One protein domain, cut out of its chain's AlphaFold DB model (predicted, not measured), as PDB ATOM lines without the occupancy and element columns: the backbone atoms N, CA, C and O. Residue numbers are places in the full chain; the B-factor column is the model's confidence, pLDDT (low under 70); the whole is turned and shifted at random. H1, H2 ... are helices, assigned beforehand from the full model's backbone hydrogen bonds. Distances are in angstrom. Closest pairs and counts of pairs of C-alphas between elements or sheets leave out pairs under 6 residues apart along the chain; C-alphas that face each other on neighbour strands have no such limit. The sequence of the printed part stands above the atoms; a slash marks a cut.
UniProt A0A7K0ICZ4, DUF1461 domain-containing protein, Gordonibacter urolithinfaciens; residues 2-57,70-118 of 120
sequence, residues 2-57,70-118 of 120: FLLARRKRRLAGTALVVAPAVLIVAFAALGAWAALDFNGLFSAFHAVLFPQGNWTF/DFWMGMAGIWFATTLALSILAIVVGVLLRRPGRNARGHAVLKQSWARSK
ATOM      1  N   PHE A   2     180.621 171.829 198.509       75.44
ATOM      2  CA  PHE A   2     181.694 171.915 197.496       75.44
ATOM      3  C   PHE A   2     181.650 170.845 196.378       75.44
ATOM      4  O   PHE A   2     181.786 171.169 195.198       75.44
ATOM      5  N   LEU A   3     181.404 169.573 196.718       76.25
ATOM      6  CA  LEU A   3     181.312 168.484 195.728       76.25
ATOM      7  C   LEU A   3     180.113 168.647 194.780       76.25
ATOM      8  O   LEU A   3     180.237 168.392 193.581       76.25
ATOM      9  N   LEU A   4     178.982 169.142 195.293       78.75
ATOM     10  CA  LEU A   4     177.791 169.443 194.494       78.75
ATOM     11  C   LEU A   4     178.060 170.584 193.509       78.75
ATOM     12  O   LEU A   4     177.751 170.450 192.327       78.75
ATOM     13  N   ALA A   5     178.706 171.664 193.957       78.44
ATOM     14  CA  ALA A   5     179.101 172.770 193.084       78.44
ATOM     15  C   ALA A   5     180.066 172.312 191.973       78.44
ATOM     16  O   ALA A   5     179.912 172.686 190.809       78.44
ATOM     17  N   ARG A   6     181.020 171.430 192.297       78.62
ATOM     18  CA  ARG A   6     181.959 170.853 191.320       78.62
ATOM     19  C   ARG A   6     181.267 169.935 190.308       78.62
ATOM     20  O   ARG A   6     181.613 169.980 189.128       78.62
ATOM     21  N   ARG A   7     180.296 169.122 190.745       82.25
ATOM     22  CA  ARG A   7     179.478 168.274 189.860       82.25
ATOM     23  C   ARG A   7     178.632 169.129 188.916       82.25
ATOM     24  O   ARG A   7     178.708 168.923 187.711       82.25
ATOM     25  N   LYS A   8     177.919 170.133 189.439       85.31
ATOM     26  CA  LYS A   8     177.121 171.079 188.638       85.31
ATOM     27  C   LYS A   8     177.972 171.808 187.592       85.31
ATOM     28  O   LYS A   8     177.586 171.857 186.431       85.31
ATOM     29  N   ARG A   9     179.172 172.277 187.961       85.88
ATOM     30  CA  ARG A   9     180.112 172.923 187.025       85.88
ATOM     31  C   ARG A   9     180.550 171.997 185.888       85.88
ATOM     32  O   ARG A   9     180.617 172.427 184.743       85.88
ATOM     33  N   ARG A  10     180.843 170.727 186.190       86.06
ATOM     34  CA  ARG A  10     181.204 169.739 185.162       86.06
ATOM     35  C   ARG A  10     180.035 169.427 184.231       86.06
ATOM     36  O   ARG A  10     180.260 169.353 183.032       86.06
ATOM     37  N   LEU A  11     178.821 169.284 184.766       90.56
ATOM     38  CA  LEU A  11     177.615 169.061 183.963       90.56
ATOM     39  C   LEU A  11     177.350 170.241 183.021       90.56
ATOM     40  O   LEU A  11     177.194 170.027 181.824       90.56
ATOM     41  N   ALA A  12     177.407 171.474 183.532       91.00
ATOM     42  CA  ALA A  12     177.283 172.683 182.718       91.00
ATOM     43  C   ALA A  12     178.364 172.749 181.625       91.00
ATOM     44  O   ALA A  12     178.062 173.014 180.467       91.00
ATOM     45  N   GLY A  13     179.618 172.435 181.966       92.38
ATOM     46  CA  GLY A  13     180.702 172.393 180.986       92.38
ATOM     47  C   GLY A  13     180.538 171.296 179.927       92.38
ATOM     48  O   GLY A  13     180.961 171.484 178.793       92.38
ATOM     49  N   THR A  14     179.915 170.162 180.262       93.44
ATOM     50  CA  THR A  14     179.568 169.126 179.275       93.44
ATOM     51  C   THR A  14     178.441 169.596 178.363       93.44
ATOM     52  O   THR A  14     178.569 169.455 177.151       93.44
ATOM     53  N   ALA A  15     177.385 170.199 178.914       94.88
ATOM     54  CA  ALA A  15     176.272 170.738 178.132       94.88
ATOM     55  C   ALA A  15     176.747 171.793 177.119       94.88
ATOM     56  O   ALA A  15     176.423 171.694 175.940       94.88
ATOM     57  N   LEU A  16     177.615 172.714 177.556       96.50
ATOM     58  CA  LEU A  16     178.232 173.746 176.713       96.50
ATOM     59  C   LEU A  16     179.147 173.206 175.609       96.50
ATOM     60  O   LEU A  16     179.603 173.977 174.779       96.50
ATOM     61  N   VAL A  17     179.442 171.907 175.587       96.81
ATOM     62  CA  VAL A  17     180.230 171.298 174.509       96.81
ATOM     63  C   VAL A  17     179.387 170.389 173.645       96.81
ATOM     64  O   VAL A  17     179.481 170.465 172.427       96.81
ATOM     65  N   VAL A  18     178.558 169.545 174.257       97.69
ATOM     66  CA  VAL A  18     177.746 168.581 173.513       97.69
ATOM     67  C   VAL A  18     176.698 169.300 172.667       97.69
ATOM     68  O   VAL A  18     176.613 169.026 171.477       97.69
ATOM     69  N   ALA A  19     175.949 170.250 173.237       97.12
ATOM     70  CA  ALA A  19     174.886 170.943 172.509       97.12
ATOM     71  C   ALA A  19     175.391 171.694 171.256       97.12
ATOM     72  O   ALA A  19     174.891 171.414 170.168       97.12
ATOM     73  N   PRO A  20     176.404 172.583 171.341       97.75
ATOM     74  CA  PRO A  20     176.926 173.252 170.149       97.75
ATOM     75  C   PRO A  20     177.642 172.306 169.177       97.75
ATOM     76  O   PRO A  20     177.592 172.539 167.975       97.75
ATOM     77  N   ALA A  21     178.273 171.222 169.644       97.88
ATOM     78  CA  ALA A  21     178.862 170.236 168.736       97.88
ATOM     79  C   ALA A  21     177.788 169.516 167.906       97.88
ATOM     80  O   ALA A  21     177.945 169.373 166.695       97.88
ATOM     81  N   VAL A  22     176.678 169.119 168.538       98.12
ATOM     82  CA  VAL A  22     175.517 168.548 167.837       98.12
ATOM     83  C   VAL A  22     174.957 169.547 166.828       98.12
ATOM     84  O   VAL A  22     174.685 169.169 165.693       98.12
ATOM     85  N   LEU A  23     174.845 170.823 167.208       97.31
ATOM     86  CA  LEU A  23     174.365 171.875 166.314       97.31
ATOM     87  C   LEU A  23     175.263 172.044 165.076       97.31
ATOM     88  O   LEU A  23     174.754 172.110 163.962       97.31
ATOM     89  N   ILE A  24     176.589 172.058 165.248       97.75
ATOM     90  CA  ILE A  24     177.549 172.139 164.134       97.75
ATOM     91  C   ILE A  24     177.396 170.941 163.190       97.75
ATOM     92  O   ILE A  24     177.371 171.118 161.973       97.75
ATOM     93  N   VAL A  25     177.265 169.727 163.734       98.00
ATOM     94  CA  VAL A  25     177.059 168.515 162.928       98.00
ATOM     95  C   VAL A  25     175.735 168.580 162.167       98.00
ATOM     96  O   VAL A  25     175.703 168.267 160.979       98.00
ATOM     97  N   ALA A  26     174.657 169.030 162.815       97.00
ATOM     98  CA  ALA A  26     173.362 169.210 162.168       97.00
ATOM     99  C   ALA A  26     173.445 170.218 161.013       97.00
ATOM    100  O   ALA A  26     172.952 169.943 159.922       97.00
ATOM    101  N   PHE A  27     174.137 171.344 161.208       95.75
ATOM    102  CA  PHE A  27     174.361 172.310 160.137       95.75
ATOM    103  C   PHE A  27     175.191 171.761 158.985       95.75
ATOM    104  O   PHE A  27     174.870 172.035 157.834       95.75
ATOM    105  N   ALA A  28     176.234 170.983 159.272       96.69
ATOM    106  CA  ALA A  28     177.025 170.341 158.230       96.69
ATOM    107  C   ALA A  28     176.168 169.374 157.396       96.69
ATOM    108  O   ALA A  28     176.259 169.378 156.172       96.69
ATOM    109  N   ALA A  29     175.291 168.598 158.044       97.81
ATOM    110  CA  ALA A  29     174.363 167.703 157.359       97.81
ATOM    111  C   ALA A  29     173.334 168.467 156.508       97.81
ATOM    112  O   ALA A  29     173.126 168.123 155.347       97.81
ATOM    113  N   LEU A  30     172.734 169.533 157.050       96.00
ATOM    114  CA  LEU A  30     171.799 170.387 156.308       96.00
ATOM    115  C   LEU A  30     172.483 171.096 155.134       96.00
ATOM    116  O   LEU A  30     171.911 171.166 154.053       96.00
ATOM    117  N   GLY A  31     173.714 171.578 155.318       95.06
ATOM    118  CA  GLY A  31     174.511 172.190 154.256       95.06
ATOM    119  C   GLY A  31     174.871 171.195 153.152       95.06
ATOM    120  O   GLY A  31     174.766 171.525 151.974       95.06
ATOM    121  N   ALA A  32     175.225 169.959 153.515       97.94
ATOM    122  CA  ALA A  32     175.456 168.890 152.550       97.94
ATOM    123  C   ALA A  32     174.178 168.541 151.772       97.94
ATOM    124  O   ALA A  32     174.232 168.406 150.552       97.94
ATOM    125  N   TRP A  33     173.024 168.456 152.443       98.12
ATOM    126  CA  TRP A  33     171.744 168.255 151.763       98.12
ATOM    127  C   TRP A  33     171.427 169.424 150.825       98.12
ATOM    128  O   TRP A  33     171.154 169.186 149.656       98.12
ATOM    129  N   ALA A  34     171.561 170.674 151.275       95.44
ATOM    130  CA  ALA A  34     171.347 171.855 150.437       95.44
ATOM    131  C   ALA A  34     172.215 171.843 149.168       95.44
ATOM    132  O   ALA A  34     171.746 172.223 148.100       95.44
ATOM    133  N   ALA A  35     173.472 171.405 149.281       96.12
ATOM    134  CA  ALA A  35     174.400 171.331 148.155       96.12
ATOM    135  C   ALA A  35     174.031 170.239 147.136       96.12
ATOM    136  O   ALA A  35     174.328 170.389 145.954       96.12
ATOM    137  N   LEU A  36     173.405 169.147 147.588       98.12
ATOM    138  CA  LEU A  36     172.993 168.025 146.738       98.12
ATOM    139  C   LEU A  36     171.582 168.209 146.160       98.12
ATOM    140  O   LEU A  36     171.340 167.845 145.014       98.12
ATOM    141  N   ASP A  37     170.657 168.746 146.954       97.81
ATOM    142  CA  ASP A  37     169.244 168.917 146.618       97.81
ATOM    143  C   ASP A  37     168.638 170.101 147.387       97.81
ATOM    144  O   ASP A  37     167.894 169.965 148.365       97.81
ATOM    145  N   PHE A  38     168.974 171.303 146.921       94.00
ATOM    146  CA  PHE A  38     168.436 172.536 147.483       94.00
ATOM    147  C   PHE A  38     166.902 172.579 147.429       94.00
ATOM    148  O   PHE A  38     166.271 172.978 148.406       94.00
ATOM    149  N   ASN A  39     166.293 172.148 146.317       95.12
ATOM    150  CA  ASN A  39     164.839 172.195 146.138       95.12
ATOM    151  C   ASN A  39     164.108 171.281 147.128       95.12
ATOM    152  O   ASN A  39     163.073 171.680 147.672       95.12
ATOM    153  N   GLY A  40     164.647 170.088 147.396       96.31
ATOM    154  CA  GLY A  40     164.113 169.180 148.406       96.31
ATOM    155  C   GLY A  40     164.219 169.752 149.815       96.31
ATOM    156  O   GLY A  40     163.217 169.783 150.528       96.31
ATOM    157  N   LEU A  41     165.387 170.280 150.205       96.19
ATOM    158  CA  LEU A  41     165.560 170.925 151.514       96.19
ATOM    159  C   LEU A  41     164.631 172.137 151.677       96.19
ATOM    160  O   LEU A  41     163.972 172.279 152.707       96.19
ATOM    161  N   PHE A  42     164.569 173.006 150.665       94.44
ATOM    162  CA  PHE A  42     163.722 174.195 150.660       94.44
ATOM    163  C   PHE A  42     162.249 173.812 150.832       94.44
ATOM    164  O   PHE A  42     161.567 174.359 151.700       94.44
ATOM    165  N   SER A  43     161.773 172.834 150.059       96.00
ATOM    166  CA  SER A  43     160.398 172.332 150.143       96.00
ATOM    167  C   SER A  43     160.104 171.686 151.497       96.00
ATOM    168  O   SER A  43     159.066 171.966 152.090       96.00
ATOM    169  N   ALA A  44     161.023 170.870 152.021       96.50
ATOM    170  CA  ALA A  44     160.868 170.220 153.321       96.50
ATOM    171  C   ALA A  44     160.776 171.239 154.465       96.50
ATOM    172  O   ALA A  44     159.913 171.112 155.332       96.50
ATOM    173  N   PHE A  45     161.622 172.274 154.452       95.12
ATOM    174  CA  PHE A  45     161.568 173.358 155.432       95.12
ATOM    175  C   PHE A  45     160.230 174.104 155.374       95.12
ATOM    176  O   PHE A  45     159.576 174.287 156.403       95.12
ATOM    177  N   HIS A  46     159.789 174.499 154.178       96.12
ATOM    178  CA  HIS A  46     158.546 175.253 154.030       96.12
ATOM    179  C   HIS A  46     157.309 174.419 154.351       96.12
ATOM    180  O   HIS A  46     156.375 174.955 154.936       96.12
ATOM    181  N   ALA A  47     157.307 173.117 154.067       96.12
ATOM    182  CA  ALA A  47     156.188 172.237 154.391       96.12
ATOM    183  C   ALA A  47     155.893 172.161 155.901       96.12
ATOM    184  O   ALA A  47     154.743 171.960 156.284       96.12
ATOM    185  N   VAL A  48     156.898 172.369 156.766       96.56
ATOM    186  CA  VAL A  48     156.698 172.431 158.227       96.56
ATOM    187  C   VAL A  48     155.907 173.678 158.636       96.56
ATOM    188  O   VAL A  48     155.087 173.613 159.550       96.56
ATOM    189  N   LEU A  49     156.151 174.812 157.975       94.38
ATOM    190  CA  LEU A  49     155.554 176.108 158.322       94.38
ATOM    191  C   LEU A  49     154.276 176.414 157.524       94.38
ATOM    192  O   LEU A  49     153.409 177.144 157.996       94.38
ATOM    193  N   PHE A  50     154.157 175.851 156.325       95.56
ATOM    194  CA  PHE A  50     153.108 176.133 155.350       95.56
ATOM    195  C   PHE A  50     152.513 174.842 154.771       95.56
ATOM    196  O   PHE A  50     152.485 174.688 153.557       95.56
ATOM    197  N   PRO A  51     152.003 173.905 155.584       94.50
ATOM    198  CA  PRO A  51     151.619 172.558 155.137       94.50
ATOM    199  C   PRO A  51     150.615 172.514 153.965       94.50
ATOM    200  O   PRO A  51     150.550 171.524 153.245       94.50
ATOM    201  N   GLN A  52     149.864 173.592 153.738       94.56
ATOM    202  CA  GLN A  52     148.930 173.779 152.623       94.56
ATOM    203  C   GLN A  52     149.559 174.092 151.245       94.56
ATOM    204  O   GLN A  52     148.812 174.245 150.282       94.56
ATOM    205  N   GLY A  53     150.884 174.227 151.110       92.38
ATOM    206  CA  GLY A  53     151.516 174.394 149.787       92.38
ATOM    207  C   GLY A  53     151.652 175.833 149.281       92.38
ATOM    208  O   GLY A  53     151.986 176.041 148.120       92.38
ATOM    209  N   ASN A  54     151.398 176.846 150.111       92.06
ATOM    210  CA  ASN A  54     151.328 178.251 149.683       92.06
ATOM    211  C   ASN A  54     152.641 179.044 149.861       92.06
ATOM    212  O   ASN A  54     152.602 180.252 150.090       92.06
ATOM    213  N   TRP A  55     153.795 178.377 149.762       92.44
ATOM    214  CA  TRP A  55     155.125 178.985 149.931       92.44
ATOM    215  C   TRP A  55     155.839 179.344 148.614       92.44
ATOM    216  O   TRP A  55     156.887 179.985 148.640       92.44
ATOM    217  N   THR A  56     155.306 178.932 147.459       91.44
ATOM    218  CA  THR A  56     155.874 179.246 146.138       91.44
ATOM    219  C   THR A  56     155.228 180.496 145.550       91.44
ATOM    220  O   THR A  56     154.008 180.543 145.384       91.44
ATOM    221  N   PHE A  57     156.044 181.478 145.175       91.00
ATOM    222  CA  PHE A  57     155.595 182.739 144.584       91.00
ATOM    223  C   PHE A  57     156.150 182.910 143.167       91.00
ATOM    224  O   PHE A  57     157.198 182.359 142.834       91.00
ATOM    225  N   ASP A  70     170.256 187.419 146.807       93.00
ATOM    226  CA  ASP A  70     171.446 187.970 147.470       93.00
ATOM    227  C   ASP A  70     171.174 188.386 148.922       93.00
ATOM    228  O   ASP A  70     172.022 188.192 149.797       93.00
ATOM    229  N   PHE A  71     169.972 188.900 149.208       94.31
ATOM    230  CA  PHE A  71     169.557 189.223 150.572       94.31
ATOM    231  C   PHE A  71     169.512 187.958 151.438       94.31
ATOM    232  O   PHE A  71     170.083 187.934 152.530       94.31
ATOM    233  N   TRP A  72     168.894 186.885 150.940       92.81
ATOM    234  CA  TRP A  72     168.817 185.611 151.659       92.81
ATOM    235  C   TRP A  72     170.184 184.959 151.838       92.81
ATOM    236  O   TRP A  72     170.469 184.452 152.920       92.81
ATOM    237  N   MET A  73     171.051 185.017 150.824       93.38
ATOM    238  CA  MET A  73     172.427 184.530 150.930       93.38
ATOM    239  C   MET A  73     173.219 185.304 151.988       93.38
ATOM    240  O   MET A  73     173.891 184.692 152.821       93.38
ATOM    241  N   GLY A  74     173.103 186.636 152.010       96.12
ATOM    242  CA  GLY A  74     173.734 187.482 153.024       96.12
ATOM    243  C   GLY A  74     173.230 187.177 154.437       96.12
ATOM    244  O   GLY A  74     174.030 186.956 155.350       96.12
ATOM    245  N   MET A  75     171.911 187.089 154.617       96.69
ATOM    246  CA  MET A  75     171.286 186.759 155.901       96.69
ATOM    247  C   MET A  75     171.661 185.356 156.385       96.69
ATOM    248  O   MET A  75     172.031 185.192 157.549       96.69
ATOM    249  N   ALA A  76     171.629 184.357 155.499       92.50
ATOM    250  CA  ALA A  76     172.060 182.996 155.804       92.50
ATOM    251  C   ALA A  76     173.539 182.961 156.212       92.50
ATOM    252  O   ALA A  76     173.887 182.306 157.193       92.50
ATOM    253  N   GLY A  77     174.395 183.718 155.518       95.56
ATOM    254  CA  GLY A  77     175.815 183.845 155.839       95.56
ATOM    255  C   GLY A  77     176.061 184.435 157.229       95.56
ATOM    256  O   GLY A  77     176.783 183.839 158.028       95.56
ATOM    257  N   ILE A  78     175.426 185.566 157.556       97.62
ATOM    258  CA  ILE A  78     175.553 186.211 158.876       97.62
ATOM    259  C   ILE A  78     175.023 185.290 159.979       97.62
ATOM    260  O   ILE A  78     175.679 185.095 161.008       97.62
ATOM    261  N   TRP A  79     173.849 184.698 159.776       96.62
ATOM    262  CA  TRP A  79     173.239 183.788 160.739       96.62
ATOM    263  C   TRP A  79     174.099 182.545 160.990       96.62
ATOM    264  O   TRP A  79     174.341 182.174 162.143       96.62
ATOM    265  N   PHE A  80     174.632 181.934 159.932       95.69
ATOM    266  CA  PHE A  80     175.529 180.793 160.052       95.69
ATOM    267  C   PHE A  80     176.834 181.175 160.760       95.69
ATOM    268  O   PHE A  80     177.240 180.505 161.712       95.69
ATOM    269  N   ALA A  81     177.465 182.285 160.363       96.88
ATOM    270  CA  ALA A  81     178.725 182.741 160.943       96.88
ATOM    271  C   ALA A  81     178.594 183.057 162.440       96.88
ATOM    272  O   ALA A  81     179.420 182.620 163.244       96.88
ATOM    273  N   THR A  82     177.535 183.770 162.835       97.94
ATOM    274  CA  THR A  82     177.271 184.093 164.247       97.94
ATOM    275  C   THR A  82     176.975 182.842 165.068       97.94
ATOM    276  O   THR A  82     177.533 182.674 166.154       97.94
ATOM    277  N   THR A  83     176.176 181.916 164.536       97.38
ATOM    278  CA  THR A  83     175.866 180.648 165.206       97.38
ATOM    279  C   THR A  83     177.115 179.787 165.397       97.38
ATOM    280  O   THR A  83     177.335 179.238 166.483       97.38
ATOM    281  N   LEU A  84     177.974 179.699 164.377       97.38
ATOM    282  CA  LEU A  84     179.231 178.961 164.446       97.38
ATOM    283  C   LEU A  84     180.196 179.592 165.457       97.38
ATOM    284  O   LEU A  84     180.760 178.881 166.291       97.38
ATOM    285  N   ALA A  85     180.336 180.920 165.448       98.19
ATOM    286  CA  ALA A  85     181.182 181.643 166.395       98.19
ATOM    287  C   ALA A  85     180.736 181.418 167.851       98.19
ATOM    288  O   ALA A  85     181.556 181.076 168.709       98.19
ATOM    289  N   LEU A  86     179.433 181.532 168.128       98.25
ATOM    290  CA  LEU A  86     178.874 181.277 169.458       98.25
ATOM    291  C   LEU A  86     179.010 179.807 169.873       98.25
ATOM    292  O   LEU A  86     179.297 179.524 171.037       98.25
ATOM    293  N   SER A  87     178.871 178.874 168.931       98.12
ATOM    294  CA  SER A  87     179.063 177.442 169.181       98.12
ATOM    295  C   SER A  87     180.507 177.128 169.571       98.12
ATOM    296  O   SER A  87     180.745 176.441 170.565       98.12
ATOM    297  N   ILE A  88     181.483 177.686 168.849       97.94
ATOM    298  CA  ILE A  88     182.909 177.553 169.173       97.94
ATOM    299  C   ILE A  88     183.198 178.165 170.548       97.94
ATOM    300  O   ILE A  88     183.849 177.526 171.379       97.94
ATOM    301  N   LEU A  89     182.680 179.365 170.825       98.12
ATOM    302  CA  LEU A  89     182.846 180.020 172.123       98.12
ATOM    303  C   LEU A  89     182.282 179.161 173.264       98.12
ATOM    304  O   LEU A  89     182.967 178.943 174.266       98.12
ATOM    305  N   ALA A  90     181.072 178.623 173.103       97.94
ATOM    306  CA  ALA A  90     180.454 177.731 174.076       97.94
ATOM    307  C   ALA A  90     181.316 176.481 174.315       97.94
ATOM    308  O   ALA A  90     181.583 176.140 175.471       97.94
ATOM    309  N   ILE A  91     181.849 175.865 173.250       97.88
ATOM    310  CA  ILE A  91     182.752 174.712 173.355       97.88
ATOM    311  C   ILE A  91     184.007 175.072 174.153       97.88
ATOM    312  O   ILE A  91     184.379 174.342 175.077       97.88
ATOM    313  N   VAL A  92     184.649 176.201 173.842       97.25
ATOM    314  CA  VAL A  92     185.846 176.678 174.549       97.25
ATOM    315  C   VAL A  92     185.545 176.866 176.035       97.25
ATOM    316  O   VAL A  92     186.238 176.293 176.880       97.25
ATOM    317  N   VAL A  93     184.473 177.585 176.373       96.19
ATOM    318  CA  VAL A  93     184.046 177.799 177.765       96.19
ATOM    319  C   VAL A  93     183.743 176.465 178.454       96.19
ATOM    320  O   VAL A  93     184.208 176.218 179.570       96.19
ATOM    321  N   GLY A  94     183.034 175.555 177.788       95.75
ATOM    322  CA  GLY A  94     182.693 174.241 178.325       95.75
ATOM    323  C   GLY A  94     183.916 173.350 178.566       95.75
ATOM    324  O   GLY A  94     183.996 172.655 179.584       95.75
ATOM    325  N   VAL A  95     184.920 173.382 177.685       94.31
ATOM    326  CA  VAL A  95     186.220 172.726 177.906       94.31
ATOM    327  C   VAL A  95     186.923 173.331 179.120       94.31
ATOM    328  O   VAL A  95     187.365 172.582 179.993       94.31
ATOM    329  N   LEU A  96     186.994 174.661 179.223       92.69
ATOM    330  CA  LEU A  96     187.644 175.351 180.342       92.69
ATOM    331  C   LEU A  96     186.982 175.022 181.689       92.69
ATOM    332  O   LEU A  96     187.687 174.708 182.650       92.69
ATOM    333  N   LEU A  97     185.649 174.985 181.755       90.56
ATOM    334  CA  LEU A  97     184.893 174.640 182.968       90.56
ATOM    335  C   LEU A  97     185.089 173.187 183.427       90.56
ATOM    336  O   LEU A  97     184.944 172.886 184.617       90.56
ATOM    337  N   ARG A  98     185.437 172.280 182.504       87.88
ATOM    338  CA  ARG A  98     185.711 170.865 182.797       87.88
ATOM    339  C   ARG A  98     187.151 170.603 183.239       87.88
ATOM    340  O   ARG A  98     187.412 169.550 183.828       87.88
ATOM    341  N   ARG A  99     188.087 171.538 183.011       84.25
ATOM    342  CA  ARG A  99     189.499 171.364 183.388       84.25
ATOM    343  C   ARG A  99     189.642 171.212 184.913       84.25
ATOM    344  O   ARG A  99     189.128 172.033 185.675       84.25
ATOM    345  N   PRO A 100     190.373 170.193 185.407       70.12
ATOM    346  CA  PRO A 100     190.732 170.117 186.817       70.12
ATOM    347  C   PRO A 100     191.585 171.333 187.204       70.12
ATOM    348  O   PRO A 100     192.611 171.598 186.564       70.12
ATOM    349  N   GLY A 101     191.176 172.054 188.256       68.44
ATOM    350  CA  GLY A 101     191.947 173.178 188.796       68.44
ATOM    351  C   GLY A 101     193.394 172.767 189.089       68.44
ATOM    352  O   GLY A 101     193.632 171.640 189.533       68.44
ATOM    353  N   ARG A 102     194.357 173.662 188.818       64.81
ATOM    354  CA  ARG A 102     195.810 173.419 188.981       64.81
ATOM    355  C   ARG A 102     196.148 172.789 190.343       64.81
ATOM    356  O   ARG A 102     196.916 171.836 190.402       64.81
ATOM    357  N   ASN A 103     195.458 173.212 191.398       60.97
ATOM    358  CA  ASN A 103     195.679 172.754 192.774       60.97
ATOM    359  C   ASN A 103     195.275 171.280 192.995       60.97
ATOM    360  O   ASN A 103     195.912 170.567 193.762       60.97
ATOM    361  N   ALA A 104     194.260 170.781 192.276       65.00
ATOM    362  CA  ALA A 104     193.840 169.379 192.364       65.00
ATOM    363  C   ALA A 104     194.839 168.428 191.684       65.00
ATOM    364  O   ALA A 104     194.988 167.288 192.116       65.00
ATOM    365  N   ARG A 105     195.535 168.902 190.639       64.75
ATOM    366  CA  ARG A 105     196.645 168.168 190.016       64.75
ATOM    367  C   ARG A 105     197.864 168.127 190.935       64.75
ATOM    368  O   ARG A 105     198.414 167.050 191.120       64.75
ATOM    369  N   GLY A 106     198.215 169.247 191.573       70.19
ATOM    370  CA  GLY A 106     199.313 169.304 192.547       70.19
ATOM    371  C   GLY A 106     199.128 168.322 193.709       70.19
ATOM    372  O   GLY A 106     200.003 167.503 193.966       70.19
ATOM    373  N   HIS A 107     197.951 168.308 194.344       69.81
ATOM    374  CA  HIS A 107     197.650 167.336 195.403       69.81
ATOM    375  C   HIS A 107     197.662 165.877 194.927       69.81
ATOM    376  O   HIS A 107     198.095 165.005 195.677       69.81
ATOM    377  N   ALA A 108     197.203 165.592 193.704       75.25
ATOM    378  CA  ALA A 108     197.261 164.240 193.154       75.25
ATOM    379  C   ALA A 108     198.713 163.782 192.935       75.25
ATOM    380  O   ALA A 108     199.064 162.678 193.340       75.25
ATOM    381  N   VAL A 109     199.562 164.650 192.374       79.25
ATOM    382  CA  VAL A 109     200.995 164.385 192.167       79.25
ATOM    383  C   VAL A 109     201.709 164.169 193.503       79.25
ATOM    384  O   VAL A 109     202.427 163.184 193.653       79.25
ATOM    385  N   LEU A 110     201.462 165.025 194.499       83.56
ATOM    386  CA  LEU A 110     202.061 164.895 195.830       83.56
ATOM    387  C   LEU A 110     201.616 163.611 196.539       83.56
ATOM    388  O   LEU A 110     202.456 162.883 197.063       83.56
ATOM    389  N   LYS A 111     200.318 163.271 196.501       81.25
ATOM    390  CA  LYS A 111     199.829 161.987 197.033       81.25
ATOM    391  C   LYS A 111     200.492 160.799 196.346       81.25
ATOM    392  O   LYS A 111     200.847 159.835 197.014       81.25
ATOM    393  N   GLN A 112     200.649 160.855 195.026       84.69
ATOM    394  CA  GLN A 112     201.251 159.773 194.255       84.69
ATOM    395  C   GLN A 112     202.755 159.642 194.533       84.69
ATOM    396  O   GLN A 112     203.253 158.525 194.605       84.69
ATOM    397  N   SER A 113     203.460 160.761 194.737       85.00
ATOM    398  CA  SER A 113     204.860 160.809 195.178       85.00
ATOM    399  C   SER A 113     205.035 160.188 196.564       85.00
ATOM    400  O   SER A 113     205.853 159.290 196.740       85.00
ATOM    401  N   TRP A 114     204.223 160.612 197.536       78.06
ATOM    402  CA  TRP A 114     204.267 160.096 198.907       78.06
ATOM    403  C   TRP A 114     203.897 158.609 198.988       78.06
ATOM    404  O   TRP A 114     204.518 157.840 199.712       78.06
ATOM    405  N   ALA A 115     202.921 158.163 198.192       84.75
ATOM    406  CA  ALA A 115     202.580 156.744 198.088       84.75
ATOM    407  C   ALA A 115     203.700 155.910 197.439       84.75
ATOM    408  O   ALA A 115     203.828 154.723 197.728       84.75
ATOM    409  N   ARG A 116     204.507 156.511 196.555       85.25
ATOM    410  CA  ARG A 116     205.638 155.845 195.897       85.25
ATOM    411  C   ARG A 116     206.842 155.709 196.830       85.25
ATOM    412  O   ARG A 116     207.482 154.670 196.796       85.25
ATOM    413  N   SER A 117     207.096 156.695 197.697       85.19
ATOM    414  CA  SER A 117     208.185 156.642 198.691       85.19
ATOM    415  C   SER A 117     207.938 155.651 199.834       85.19
ATOM    416  O   SER A 117     208.839 155.379 200.615       85.19
ATOM    417  N   LYS A 118     206.703 155.162 199.982       79.69
ATOM    418  CA  LYS A 118     206.286 154.188 201.003       79.69
ATOM    419  C   LYS A 118     206.342 152.736 200.509       79.69
ATOM    420  O   LYS A 118     205.935 151.846 201.249       79.69
TER     421      LYS A 118
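Overview. This is residues 2 to 57 and 70 to 118 of the 120 residues of the protein "DUF1461 domain-containing protein" of Gordonibacter urolithinfaciens (UniProt A0A7K0ICZ4). Two long helices, H1 and H3, make a narrow V, closest at Gly 13 and Gly 94 and spreading toward residue 70. H2 turns off H1 at the wide end, and H4 sticks out past the other. The printed part has 105 residues with four named helices, H1 to H4, and no named strand: class all helix. It is an extended rod, 80 by 25 by 22 A, radius of gyration of the C-alphas 22.9 A.

Arrangement. H1, residues 2 to 36, touches H2, residues 38 to 49, at a steep tilt of 56 degrees; the closest C-alphas, of Ala 34 and Leu 41, are 6.0 A apart. With residues 9 to 24 alone H1 touches H3, residues 70 to 98, opposite ways at a shallow tilt of 28 degrees; the closest C-alphas, of Gly 13 and Gly 94, are 3.8 A apart. H4, residues 102 to 117, touches no helix. Every O i to N i+4 pair is within hydrogen-bond range in H3 and H4, 29 of 31 in H1, 6 of 8 in H2.

Along the chain. H1 begins at C-alpha 2 (181.694, 171.915, 197.496) and measures 51.6 A, H2 17.2 A, H3 41.8 A; H4, 23.0 A, ends at C-alpha 117 (208.185, 156.642, 198.691).

Size, cuts and confidence. Residues 58 to 69 are cut out, with 16.9 A between C-alphas 57 and 70. Residues 101 to 105 and 107 have pLDDT under 70.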